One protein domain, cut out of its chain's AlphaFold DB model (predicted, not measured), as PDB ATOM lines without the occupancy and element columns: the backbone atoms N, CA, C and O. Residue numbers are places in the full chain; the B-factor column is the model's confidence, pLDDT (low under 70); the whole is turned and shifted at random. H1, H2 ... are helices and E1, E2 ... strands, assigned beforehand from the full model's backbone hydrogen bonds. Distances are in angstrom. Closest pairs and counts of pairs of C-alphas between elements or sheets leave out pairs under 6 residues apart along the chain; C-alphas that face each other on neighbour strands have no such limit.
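What this domain is: This is residues 120 to 207 of the 223 residues of an uncharacterized protein of Candidatus Dojkabacteria bacterium (UniProt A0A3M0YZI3). A twisted wall of five strands has one helix, H1, packed over one face, while the other face is bare of named elements. E6 runs past the helix on the same side of the wall, packing on H1 but on no strand of the sheet, and a short pairing ties its end, residues 205 to 206, to residues 129 to 130. The printed part has 88 residues, with six named strands and one named helix in the order E1 H1 E2 E3 E4 E5 E6; the sheet's order is E1 E5 E2 E3 E4, antiparallel throughout. The class is mostly strand. The whole is compact, with a radius of gyration of the C-alphas of 12.7 A and spans of 41 by 31 by 22 A.

How they stand to each other: E1, residues 121 to 126, is an edge strand, antiparallel to E5, residues 189 to 194, with N 123 and O 192 2.8 A apart. H1, residues 137 to 146, is on the sheet at a height over the sheet of 8.7 A, and each of its O i to N i+4 pairs is within hydrogen-bond range. It touches E2, residues 151 to 158, where the C-alphas of Ala 141 and Thr 151 are the closest, 6.0 A apart. On the local plane H1 and E2 stand at 28 degrees, only just along the strands. E1, H1 and E2 make a split strand-helix-strand unit, two strands running the same way with E5 between them, and its crossover is right-handed. E5 is antiparallel to E2, with N 155 and O 191 2.8 A apart. E2 forms a hairpin with E3, residues 161 to 169, with N 154 and O 165 2.8 A apart. E3 forms another with the edge strand E4, residues 175 to 179, with N 166 and O 178 2.8 A apart. E2 E3 E4 are a meander, each strand the antiparallel neighbour of the one before; with E5 they make a Greek key, the first strand beside the fourth. E6, residues 198 to 206, pairs with no named strand; it touches H1, the closest C-alphas being those of Ile 144 and Phe 200, 6.0 A apart.

Where its parts are: E1 begins at C-alpha 121, (1.778, 28.147, 11.105). H1 measures 14.4 A from first to last C-alpha, E2 20.6 A and E3 25.5 A. E6 measures 23.6 A, bends by 52 degrees at residue 203 and ends at C-alpha 206, (15.828, 18.367, -11.351).

The domain as a whole: The two C-alphas farthest apart, those of Ile 172 and Asp 206, are 41.4 A apart. The printed part has no cut, and no link is long. No printed residue is under 70 in pLDDT.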
ATOM      1  N   ARG A 120       5.046  31.425   9.910       98.44
ATOM      2  CA  ARG A 120       4.542  30.806  11.140       98.44
ATOM      3  C   ARG A 120       3.161  30.187  10.890       98.44
ATOM      4  O   ARG A 120       2.242  30.855  10.422       98.44
ATOM      5  N   GLY A 121       2.994  28.932  11.297       98.50
ATOM      6  CA  GLY A 121       1.778  28.147  11.105       98.50
ATOM      7  C   GLY A 121       1.951  27.060  10.049       98.50
ATOM      8  O   GLY A 121       3.048  26.539   9.850       98.50
ATOM      9  N   TRP A 122       0.846  26.680   9.407       98.56
ATOM     10  CA  TRP A 122       0.827  25.641   8.380       98.56
ATOM     11  C   TRP A 122       1.228  26.193   7.015       98.56
ATOM     12  O   TRP A 122       0.597  27.115   6.506       98.56
ATOM     13  N   ASN A 123       2.226  25.564   6.401       98.62
ATOM     14  CA  ASN A 123       2.701  25.858   5.055       98.62
ATOM     15  C   ASN A 123       2.512  24.617   4.190       98.62
ATOM     16  O   ASN A 123       2.881  23.521   4.610       98.62
ATOM     17  N   LEU A 124       1.971  24.789   2.987       98.38
ATOM     18  CA  LEU A 124       2.012  23.762   1.954       98.38
ATOM     19  C   LEU A 124       3.262  24.000   1.110       98.38
ATOM     20  O   LEU A 124       3.374  25.043   0.471       98.38
ATOM     21  N   ILE A 125       4.192  23.048   1.117       97.88
ATOM     22  CA  ILE A 125       5.418  23.121   0.320       97.88
ATOM     23  C   ILE A 125       5.477  21.965  -0.670       97.88
ATOM     24  O   ILE A 125       5.036  20.860  -0.364       97.88
ATOM     25  N   SER A 126       6.056  22.207  -1.840       95.50
ATOM     26  CA  SER A 126       6.396  21.180  -2.824       95.50
ATOM     27  C   SER A 126       7.904  20.960  -2.849       95.50
ATOM     28  O   SER A 126       8.661  21.919  -2.707       95.50
ATOM     29  N   LEU A 127       8.343  19.722  -3.077       93.81
ATOM     30  CA  LEU A 127       9.763  19.387  -3.238       93.81
ATOM     31  C   LEU A 127      10.046  18.970  -4.692       93.81
ATOM     32  O   LEU A 127      10.059  17.778  -4.982       93.81
ATOM     33  N   PRO A 128      10.243  19.911  -5.633       90.88
ATOM     34  CA  PRO A 128      10.453  19.578  -7.048       90.88
ATOM     35  C   PRO A 128      11.856  19.024  -7.349       90.88
ATOM     36  O   PRO A 128      12.112  18.551  -8.451       90.88
ATOM     37  N   ILE A 129      12.775  19.093  -6.384       92.00
ATOM     38  CA  ILE A 129      14.185  18.740  -6.554       92.00
ATOM     39  C   ILE A 129      14.499  17.479  -5.750       92.00
ATOM     40  O   ILE A 129      14.078  17.342  -4.599       92.00
ATOM     41  N   PHE A 130      15.273  16.573  -6.346       90.75
ATOM     42  CA  PHE A 130      15.809  15.402  -5.665       90.75
ATOM     43  C   PHE A 130      17.188  15.704  -5.075       90.75
ATOM     44  O   PHE A 130      18.176  15.825  -5.801       90.75
ATOM     45  N   ASP A 131      17.257  15.783  -3.750       92.69
ATOM     46  CA  ASP A 131      18.511  15.875  -3.007       92.69
ATOM     47  C   ASP A 131      18.813  14.523  -2.340       92.69
ATOM     48  O   ASP A 131      17.954  13.913  -1.700       92.69
ATOM     49  N   GLN A 132      20.044  14.035  -2.513       89.94
ATOM     50  CA  GLN A 132      20.479  12.764  -1.936       89.94
ATOM     51  C   GLN A 132      20.535  12.813  -0.408       89.94
ATOM     52  O   GLN A 132      20.423  11.758   0.213       89.94
ATOM     53  N   ASP A 133      20.664  13.996   0.186       92.69
ATOM     54  CA  ASP A 133      20.714  14.164   1.638       92.69
ATOM     55  C   ASP A 133      19.325  14.433   2.250       92.69
ATOM     56  O   ASP A 133      19.156  14.351   3.466       92.69
ATOM     57  N   LEU A 134      18.303  14.685   1.420       95.75
ATOM     58  CA  LEU A 134      16.932  15.008   1.834       95.75
ATOM     59  C   LEU A 134      15.967  13.858   1.506       95.75
ATOM     60  O   LEU A 134      15.112  13.966   0.626       95.75
ATOM     61  N   LYS A 135      16.102  12.724   2.205       96.19
ATOM     62  CA  LYS A 135      15.300  11.520   1.907       96.19
ATOM     63  C   LYS A 135      14.084  11.363   2.800       96.19
ATOM     64  O   LYS A 135      13.124  10.718   2.381       96.19
ATOM     65  N   LYS A 136      14.112  11.894   4.021       98.06
ATOM     66  CA  LYS A 136      13.067  11.677   5.026       98.06
ATOM     67  C   LYS A 136      12.499  12.966   5.603       98.06
ATOM     68  O   LYS A 136      13.112  14.029   5.528       98.06
ATOM     69  N   ALA A 137      11.324  12.862   6.222       98.06
ATOM     70  CA  ALA A 137      10.681  13.977   6.911       98.06
ATOM     71  C   ALA A 137      11.573  14.579   8.016       98.06
ATOM     72  O   ALA A 137      11.609  15.801   8.181       98.06
ATOM     73  N   SER A 138      12.333  13.743   8.727       97.50
ATOM     74  CA  SER A 138      13.319  14.178   9.721       97.50
ATOM     75  C   SER A 138      14.491  14.965   9.119       97.50
ATOM     76  O   SER A 138      14.948  15.935   9.731       97.50
ATOM     77  N   ASP A 139      14.942  14.614   7.910       97.44
ATOM     78  CA  ASP A 139      15.994  15.344   7.193       97.44
ATOM     79  C   ASP A 139      15.511  16.748   6.810       97.44
ATOM     80  O   ASP A 139      16.216  17.731   7.037       97.44
ATOM     81  N   LEU A 140      14.264  16.867   6.334       97.50
ATOM     82  CA  LEU A 140      13.641  18.162   6.044       97.50
ATOM     83  C   LEU A 140      13.510  19.023   7.296       97.50
ATOM     84  O   LEU A 140      13.815  20.215   7.258       97.50
ATOM     85  N   ALA A 141      13.095  18.434   8.417       97.12
ATOM     86  CA  ALA A 141      13.021  19.170   9.669       97.12
ATOM     87  C   ALA A 141      14.395  19.692  10.109       97.12
ATOM     88  O   ALA A 141      14.518  20.855  10.494       97.12
ATOM     89  N   ARG A 142      15.436  18.862   9.985       96.50
ATOM     90  CA  ARG A 142      16.816  19.247  10.293       96.50
ATOM     91  C   ARG A 142      17.332  20.342   9.365       96.50
ATOM     92  O   ARG A 142      18.015  21.242   9.844       96.50
ATOM     93  N   LEU A 143      16.997  20.283   8.076       97.00
ATOM     94  CA  LEU A 143      17.362  21.307   7.099       97.00
ATOM     95  C   LEU A 143      16.715  22.660   7.429       97.00
ATOM     96  O   LEU A 143      17.381  23.689   7.379       97.00
ATOM     97  N   ILE A 144      15.435  22.671   7.807       97.25
ATOM     98  CA  ILE A 144      14.750  23.899   8.237       97.25
ATOM     99  C   ILE A 144      15.426  24.468   9.493       97.25
ATOM    100  O   ILE A 144      15.711  25.662   9.552       97.25
ATOM    101  N   GLU A 145      15.714  23.620  10.484       95.69
ATOM    102  CA  GLU A 145      16.377  24.037  11.727       95.69
ATOM    103  C   GLU A 145      17.800  24.569  11.496       95.69
ATOM    104  O   GLU A 145      18.184  25.571  12.100       95.69
ATOM    105  N   SER A 146      18.587  23.945  10.612       96.06
ATOM    106  CA  SER A 146      19.957  24.390  10.313       96.06
ATOM    107  C   SER A 146      20.008  25.731   9.579       96.06
ATOM    108  O   SER A 146      21.016  26.429   9.668       96.06
ATOM    109  N   ASN A 147      18.916  26.127   8.918       96.94
ATOM    110  CA  ASN A 147      18.742  27.440   8.290       96.94
ATOM    111  C   ASN A 147      18.068  28.465   9.226       96.94
ATOM    112  O   ASN A 147      17.582  29.502   8.786       96.94
ATOM    113  N   GLY A 148      18.026  28.189  10.535       96.50
ATOM    114  CA  GLY A 148      17.485  29.109  11.539       96.50
ATOM    115  C   GLY A 148      15.961  29.082  11.672       96.50
ATOM    116  O   GLY A 148      15.406  29.878  12.429       96.50
ATOM    117  N   GLY A 149      15.280  28.171  10.974       97.12
ATOM    118  CA  GLY A 149      13.857  27.917  11.147       97.12
ATOM    119  C   GLY A 149      13.544  27.035  12.353       97.12
ATOM    120  O   GLY A 149      14.416  26.558  13.078       97.12
ATOM    121  N   ARG A 150      12.250  26.800  12.582       96.44
ATOM    122  CA  ARG A 150      11.782  25.853  13.603       96.44
ATOM    123  C   ARG A 150      10.495  25.187  13.155       96.44
ATOM    124  O   ARG A 150       9.445  25.827  13.157       96.44
ATOM    125  N   THR A 151      10.570  23.908  12.807       96.75
ATOM    126  CA  THR A 151       9.398  23.088  12.477       96.75
ATOM    127  C   THR A 151       9.087  22.121  13.605       96.75
ATOM    128  O   THR A 151      10.000  21.601  14.239       96.75
ATOM    129  N   THR A 152       7.803  21.884  13.869       97.06
ATOM    130  CA  THR A 152       7.395  20.824  14.805       97.06
ATOM    131  C   THR A 152       6.700  19.660  14.147       97.06
ATOM    132  O   THR A 152       6.550  18.623  14.784       97.06
ATOM    133  N   GLN A 153       6.243  19.813  12.907       98.00
ATOM    134  CA  GLN A 153       5.476  18.772  12.249       98.00
ATOM    135  C   GLN A 153       5.622  18.849  10.736       98.00
ATOM    136  O   GLN A 153       5.488  19.917  10.142       98.00
ATOM    137  N   VAL A 154       5.835  17.688  10.127       98.50
ATOM    138  CA  VAL A 154       5.798  17.468   8.683       98.50
ATOM    139  C   VAL A 154       4.739  16.406   8.417       98.50
ATOM    140  O   VAL A 154       4.724  15.355   9.055       98.50
ATOM    141  N   SER A 155       3.816  16.688   7.505       98.56
ATOM    142  CA  SER A 155       2.680  15.814   7.215       98.56
ATOM    143  C   SER A 155       2.533  15.576   5.723       98.56
ATOM    144  O   SER A 155       2.713  16.496   4.925       98.56
ATOM    145  N   LYS A 156       2.146  14.356   5.354       98.19
ATOM    146  CA  LYS A 156       1.715  14.015   3.995       98.19
ATOM    147  C   LYS A 156       0.372  13.300   4.020       98.19
ATOM    148  O   LYS A 156       0.038  12.640   5.005       98.19
ATOM    149  N   PHE A 157      -0.370  13.420   2.928       97.62
ATOM    150  CA  PHE A 157      -1.564  12.622   2.691       97.62
ATOM    151  C   PHE A 157      -1.192  11.434   1.806       97.62
ATOM    152  O   PHE A 157      -0.674  11.623   0.708       97.62
ATOM    153  N   ASP A 158      -1.408  10.219   2.299       96.75
ATOM    154  CA  ASP A 158      -1.010   8.984   1.625       96.75
ATOM    155  C   ASP A 158      -2.075   7.906   1.851       96.75
ATOM    156  O   ASP A 158      -2.489   7.652   2.984       96.75
ATOM    157  N   ASN A 159      -2.560   7.295   0.767       95.81
ATOM    158  CA  ASN A 159      -3.590   6.249   0.790       95.81
ATOM    159  C   ASN A 159      -4.814   6.580   1.668       95.81
ATOM    160  O   ASN A 159      -5.240   5.776   2.499       95.81
ATOM    161  N   GLY A 160      -5.369   7.786   1.512       96.69
ATOM    162  CA  GLY A 160      -6.566   8.215   2.242       96.69
ATOM    163  C   GLY A 160      -6.324   8.626   3.697       96.69
ATOM    164  O   GLY A 160      -7.273   9.011   4.375       96.69
ATOM    165  N   ASN A 161      -5.082   8.561   4.182       97.81
ATOM    166  CA  ASN A 161      -4.729   8.839   5.568       97.81
ATOM    167  C   ASN A 161      -3.678   9.945   5.665       97.81
ATOM    168  O   ASN A 161      -2.812  10.101   4.804       97.81
ATOM    169  N   TRP A 162      -3.729  10.697   6.760       97.88
ATOM    170  CA  TRP A 162      -2.661  11.621   7.113       97.88
ATOM    171  C   TRP A 162      -1.556  10.887   7.863       97.88
ATOM    172  O   TRP A 162      -1.809  10.203   8.854       97.88
ATOM    173  N   ILE A 163      -0.324  11.049   7.390       98.19
ATOM    174  CA  ILE A 163       0.877  10.543   8.048       98.19
ATOM    175  C   ILE A 163       1.660  11.746   8.561       98.19
ATOM    176  O   ILE A 163       1.914  12.693   7.815       98.19
ATOM    177  N   HIS A 164       2.038  11.700   9.836       98.25
ATOM    178  CA  HIS A 164       2.711  12.794  10.523       98.25
ATOM    179  C   HIS A 164       4.068  12.341  11.059       98.25
ATOM    180  O   HIS A 164       4.180  11.284  11.683       98.25
ATOM    181  N   PHE A 165       5.064  13.190  10.855       98.25
ATOM    182  CA  PHE A 165       6.322  13.204  11.580       98.25
ATOM    183  C   PHE A 165       6.329  14.451  12.465       98.25
ATOM    184  O   PHE A 165       6.085  15.553  11.973       98.25
ATOM    185  N   ILE A 166       6.562  14.291  13.763       97.50
ATOM    186  CA  ILE A 166       6.544  15.372  14.751       97.50
ATOM    187  C   ILE A 166       7.928  15.446  15.394       97.50
ATOM    188  O   ILE A 166       8.366  14.463  15.977       97.50
ATOM    189  N   ASN A 167       8.570  16.612  15.339       93.44
ATOM    190  CA  ASN A 167       9.817  16.915  16.046       93.44
ATOM    191  C   ASN A 167       9.499  17.943  17.143       93.44
ATOM    192  O   ASN A 167       9.310  19.135  16.891       93.44
ATOM    193  N   GLY A 168       9.329  17.460  18.371       87.81
ATOM    194  CA  GLY A 168       8.965  18.271  19.525       87.81
ATOM    195  C   GLY A 168      10.169  18.594  20.404       87.81
ATOM    196  O   GLY A 168      10.995  17.734  20.693       87.81
ATOM    197  N   SER A 169      10.240  19.820  20.924       85.88
ATOM    198  CA  SER A 169      11.162  20.149  22.022       85.88
ATOM    199  C   SER A 169      10.441  20.035  23.367       85.88
ATOM    200  O   SER A 169       9.401  20.660  23.581       85.88
ATOM    201  N   LEU A 170      11.007  19.283  24.304       81.62
ATOM    202  CA  LEU A 170      10.572  19.248  25.695       81.62
ATOM    203  C   LEU A 170      10.934  20.551  26.409       81.62
ATOM    204  O   LEU A 170      11.992  21.134  26.174       81.62
ATOM    205  N   LYS A 171      10.116  20.941  27.393       79.75
ATOM    206  CA  LYS A 171      10.412  22.078  28.285       79.75
ATOM    207  C   LYS A 171      11.743  21.930  29.036       79.75
ATOM    208  O   LYS A 171      12.348  22.931  29.388       79.75
ATOM    209  N   ILE A 172      12.190  20.692  29.257       85.56
ATOM    210  CA  ILE A 172      13.453  20.359  29.933       85.56
ATOM    211  C   ILE A 172      14.665  20.291  28.984       85.56
ATOM    212  O   ILE A 172      15.722  19.826  29.386       85.56
ATOM    213  N   GLY A 173      14.526  20.727  27.725       78.56
ATOM    214  CA  GLY A 173      15.646  20.832  26.778       78.56
ATOM    215  C   GLY A 173      15.958  19.572  25.959       78.56
ATOM    216  O   GLY A 173      16.951  19.557  25.240       78.56
ATOM    217  N   GLY A 174      15.126  18.527  26.025       84.00
ATOM    218  CA  GLY A 174      15.238  17.347  25.154       84.00
ATOM    219  C   GLY A 174      14.488  17.514  23.828       84.00
ATOM    220  O   GLY A 174      13.492  18.233  23.777       84.00
ATOM    221  N   LYS A 175      14.926  16.830  22.766       86.62
ATOM    222  CA  LYS A 175      14.120  16.628  21.550       86.62
ATOM    223  C   LYS A 175      13.409  15.280  21.644       86.62
ATOM    224  O   LYS A 175      14.007  14.313  22.115       86.62
ATOM    225  N   ILE A 176      12.148  15.225  21.235       90.50
ATOM    226  CA  ILE A 176      11.436  13.969  21.021       90.50
ATOM    227  C   ILE A 176      10.845  13.973  19.621       90.50
ATOM    228  O   ILE A 176      10.075  14.868  19.271       90.50
ATOM    229  N   ASP A 177      11.143  12.905  18.891       92.75
ATOM    230  CA  ASP A 177      10.498  12.595  17.628       92.75
ATOM    231  C   ASP A 177       9.324  11.636  17.869       92.75
ATOM    232  O   ASP A 177       9.454  10.626  18.565       92.75
ATOM    233  N   PHE A 178       8.163  11.954  17.299       94.81
ATOM    234  CA  PHE A 178       6.965  11.116  17.324       94.81
ATOM    235  C   PHE A 178       6.419  10.903  15.908       94.81
ATOM    236  O   PHE A 178       6.564  11.752  15.029       94.81
ATOM    237  N   GLY A 179       5.712   9.791  15.707       95.50
ATOM    238  CA  GLY A 179       5.083   9.463  14.428       95.50
ATOM    239  C   GLY A 179       5.989   8.661  13.494       95.50
ATOM    240  O   GLY A 179       6.927   7.999  13.936       95.50
ATOM    241  N   ILE A 180       5.657   8.669  12.201       97.12
ATOM    242  CA  ILE A 180       6.356   7.878  11.181       97.12
ATOM    243  C   ILE A 180       7.288   8.804  10.409       97.12
ATOM    244  O   ILE A 180       6.828   9.728   9.742       97.12
ATOM    245  N   ASP A 181       8.588   8.523  10.452       97.75
ATOM    246  CA  ASP A 181       9.579   9.210   9.625       97.75
ATOM    247  C   ASP A 181       9.546   8.662   8.190       97.75
ATOM    248  O   ASP A 181      10.256   7.718   7.830       97.75
ATOM    249  N   PHE A 182       8.618   9.194   7.395       98.00
ATOM    250  CA  PHE A 182       8.356   8.739   6.035       98.00
ATOM    251  C   PHE A 182       9.364   9.296   5.024       98.00
ATOM    252  O   PHE A 182       9.937  10.369   5.209       98.00
ATOM    253  N   ASN A 183       9.523   8.576   3.909       97.62
ATOM    254  CA  ASN A 183      10.330   9.040   2.786       97.62
ATOM    255  C   ASN A 183       9.651  10.219   2.076       97.62
ATOM    256  O   ASN A 183       8.443  10.183   1.808       97.62
ATOM    257  N   LEU A 184      10.452  11.225   1.749       96.88
ATOM    258  CA  LEU A 184      10.098  12.315   0.857       96.88
ATOM    259  C   LEU A 184      10.241  11.836  -0.586       96.88
ATOM    260  O   LEU A 184      11.176  11.119  -0.939       96.88
ATOM    261  N   ILE A 185       9.274  12.210  -1.409       94.75
ATOM    262  CA  ILE A 185       9.167  11.838  -2.810       94.75
ATOM    263  C   ILE A 185       9.176  13.153  -3.592       94.75
ATOM    264  O   ILE A 185       8.288  13.984  -3.371       94.75
ATOM    265  N   PRO A 186      10.160  13.370  -4.480       92.50
ATOM    266  CA  PRO A 186      10.172  14.538  -5.349       92.50
ATOM    267  C   PRO A 186       8.858  14.687  -6.123       92.50
ATOM    268  O   PRO A 186       8.226  13.696  -6.488       92.50
ATOM    269  N   GLY A 187       8.421  15.927  -6.323       91.12
ATOM    270  CA  GLY A 187       7.148  16.264  -6.963       91.12
ATOM    271  C   GLY A 187       5.922  16.178  -6.041       91.12
ATOM    272  O   GLY A 187       4.864  16.699  -6.390       91.12
ATOM    273  N   GLN A 188       6.031  15.591  -4.842       94.50
ATOM    274  CA  GLN A 188       4.940  15.613  -3.864       94.50
ATOM    275  C   GLN A 188       4.928  16.896  -3.030       94.50
ATOM    276  O   GLN A 188       5.929  17.607  -2.890       94.50
ATOM    277  N   SER A 189       3.753  17.178  -2.463       96.81
ATOM    278  CA  SER A 189       3.542  18.291  -1.542       96.81
ATOM    279  C   SER A 189       3.381  17.811  -0.101       96.81
ATOM    280  O   SER A 189       2.805  16.753   0.163       96.81
ATOM    281  N   TYR A 190       3.862  18.625   0.830       98.31
ATOM    282  CA  TYR A 190       3.914  18.347   2.258       98.31
ATOM    283  C   TYR A 190       3.379  19.539   3.041       98.31
ATOM    284  O   TYR A 190       3.630  20.692   2.692       98.31
ATOM    285  N   PHE A 191       2.680  19.261   4.136       98.56
ATOM    286  CA  PHE A 191       2.298  20.281   5.103       98.56
ATOM    287  C   PHE A 191       3.356  20.375   6.194       98.56
ATOM    288  O   PHE A 191       3.630  19.393   6.885       98.56
ATOM    289  N   VAL A 192       3.925  21.562   6.374       98.56
ATOM    290  CA  VAL A 192       4.937  21.850   7.390       98.56
ATOM    291  C   VAL A 192       4.388  22.878   8.364       98.56
ATOM    292  O   VAL A 192       3.996  23.974   7.959       98.56
ATOM    293  N   TYR A 193       4.372  22.538   9.651       98.31
ATOM    294  CA  TYR A 193       4.033  23.489  10.702       98.31
ATOM    295  C   TYR A 193       5.297  24.155  11.248       98.31
ATOM    296  O   TYR A 193       6.096  23.516  11.940       98.31
ATOM    297  N   ALA A 194       5.456  25.448  10.970       98.19
ATOM    298  CA  ALA A 194       6.577  26.258  11.426       98.19
ATOM    299  C   ALA A 194       6.191  27.125  12.637       98.19
ATOM    300  O   ALA A 194       5.117  27.723  12.688       98.19
ATOM    301  N   GLN A 195       7.074  27.229  13.629       97.12
ATOM    302  CA  GLN A 195       6.863  28.075  14.811       97.12
ATOM    303  C   GLN A 195       7.300  29.529  14.598       97.12
ATOM    304  O   GLN A 195       6.869  30.424  15.330       97.12
ATOM    305  N   ILE A 196       8.160  29.768  13.613       97.56
ATOM    306  CA  ILE A 196       8.704  31.079  13.257       97.56
ATOM    307  C   ILE A 196       8.777  31.197  11.738       97.56
ATOM    308  O   ILE A 196       8.864  30.179  11.048       97.56
ATOM    309  N   ASP A 197       8.753  32.433  11.252       98.50
ATOM    310  CA  ASP A 197       9.044  32.712   9.851       98.50
ATOM    311  C   ASP A 197      10.502  32.339   9.574       98.50
ATOM    312  O   ASP A 197      11.385  32.596  10.395       98.50
ATOM    313  N   SER A 198      10.747  31.680   8.450       98.19
ATOM    314  CA  SER A 198      12.086  31.240   8.068       98.19
ATOM    315  C   SER A 198      12.174  31.008   6.569       98.19
ATOM    316  O   SER A 198      11.162  30.869   5.886       98.19
ATOM    317  N   GLU A 199      13.394  30.945   6.063       97.81
ATOM    318  CA  GLU A 199      13.679  30.546   4.695       97.81
ATOM    319  C   GLU A 199      14.746  29.462   4.707       97.81
ATOM    320  O   GLU A 199      15.618  29.440   5.575       97.81
ATOM    321  N   PHE A 200      14.670  28.546   3.755       96.75
ATOM    322  CA  PHE A 200      15.713  27.555   3.543       96.75
ATOM    323  C   PHE A 200      15.850  27.255   2.056       96.75
ATOM    324  O   PHE A 200      14.964  27.548   1.249       96.75
ATOM    325  N   VAL A 201      16.991  26.680   1.696       95.62
ATOM    326  CA  VAL A 201      17.328  26.357   0.315       95.62
ATOM    327  C   VAL A 201      17.522  24.855   0.189       95.62
ATOM    328  O   VAL A 201      18.265  24.259   0.967       95.62
ATOM    329  N   ILE A 202      16.889  24.258  -0.819       95.31
ATOM    330  CA  ILE A 202      17.154  22.880  -1.241       95.31
ATOM    331  C   ILE A 202      18.009  22.891  -2.508       95.31
ATOM    332  O   ILE A 202      17.818  23.735  -3.390       95.31
ATOM    333  N   LYS A 203      18.970  21.966  -2.589       94.81
ATOM    334  CA  LYS A 203      19.898  21.834  -3.718       94.81
ATOM    335  C   LYS A 203      19.929  20.384  -4.173       94.81
ATOM    336  O   LYS A 203      20.190  19.501  -3.373       94.81
ATOM    337  N   GLY A 204      19.744  20.119  -5.456       93.88
ATOM    338  CA  GLY A 204      19.720  18.741  -5.943       93.88
ATOM    339  C   GLY A 204      19.436  18.652  -7.428       93.88
ATOM    340  O   GLY A 204      19.478  19.656  -8.127       93.88
ATOM    341  N   ASN A 205      19.150  17.458  -7.922       90.38
ATOM    342  CA  ASN A 205      18.877  17.255  -9.340       90.38
ATOM    343  C   ASN A 205      17.421  17.602  -9.659       90.38
ATOM    344  O   ASN A 205      16.528  17.325  -8.852       90.38
ATOM    345  N   ASP A 206      17.185  18.173 -10.840       84.12
ATOM    346  CA  ASP A 206      15.828  18.367 -11.351       84.12
ATOM    347  C   ASP A 206      15.097  17.021 -11.395       84.12
ATOM    348  O   ASP A 206      15.638  16.017 -11.875       84.12
ATOM    349  N   HIS A 207      13.866  16.988 -10.883       76.00
ATOM    350  CA  HIS A 207      12.990  15.858 -11.141       76.00
ATOM    351  C   HIS A 207      12.577  15.916 -12.614       76.00
ATOM    352  O   HIS A 207      11.868  16.823 -13.042       76.00
TER     353      HIS A 207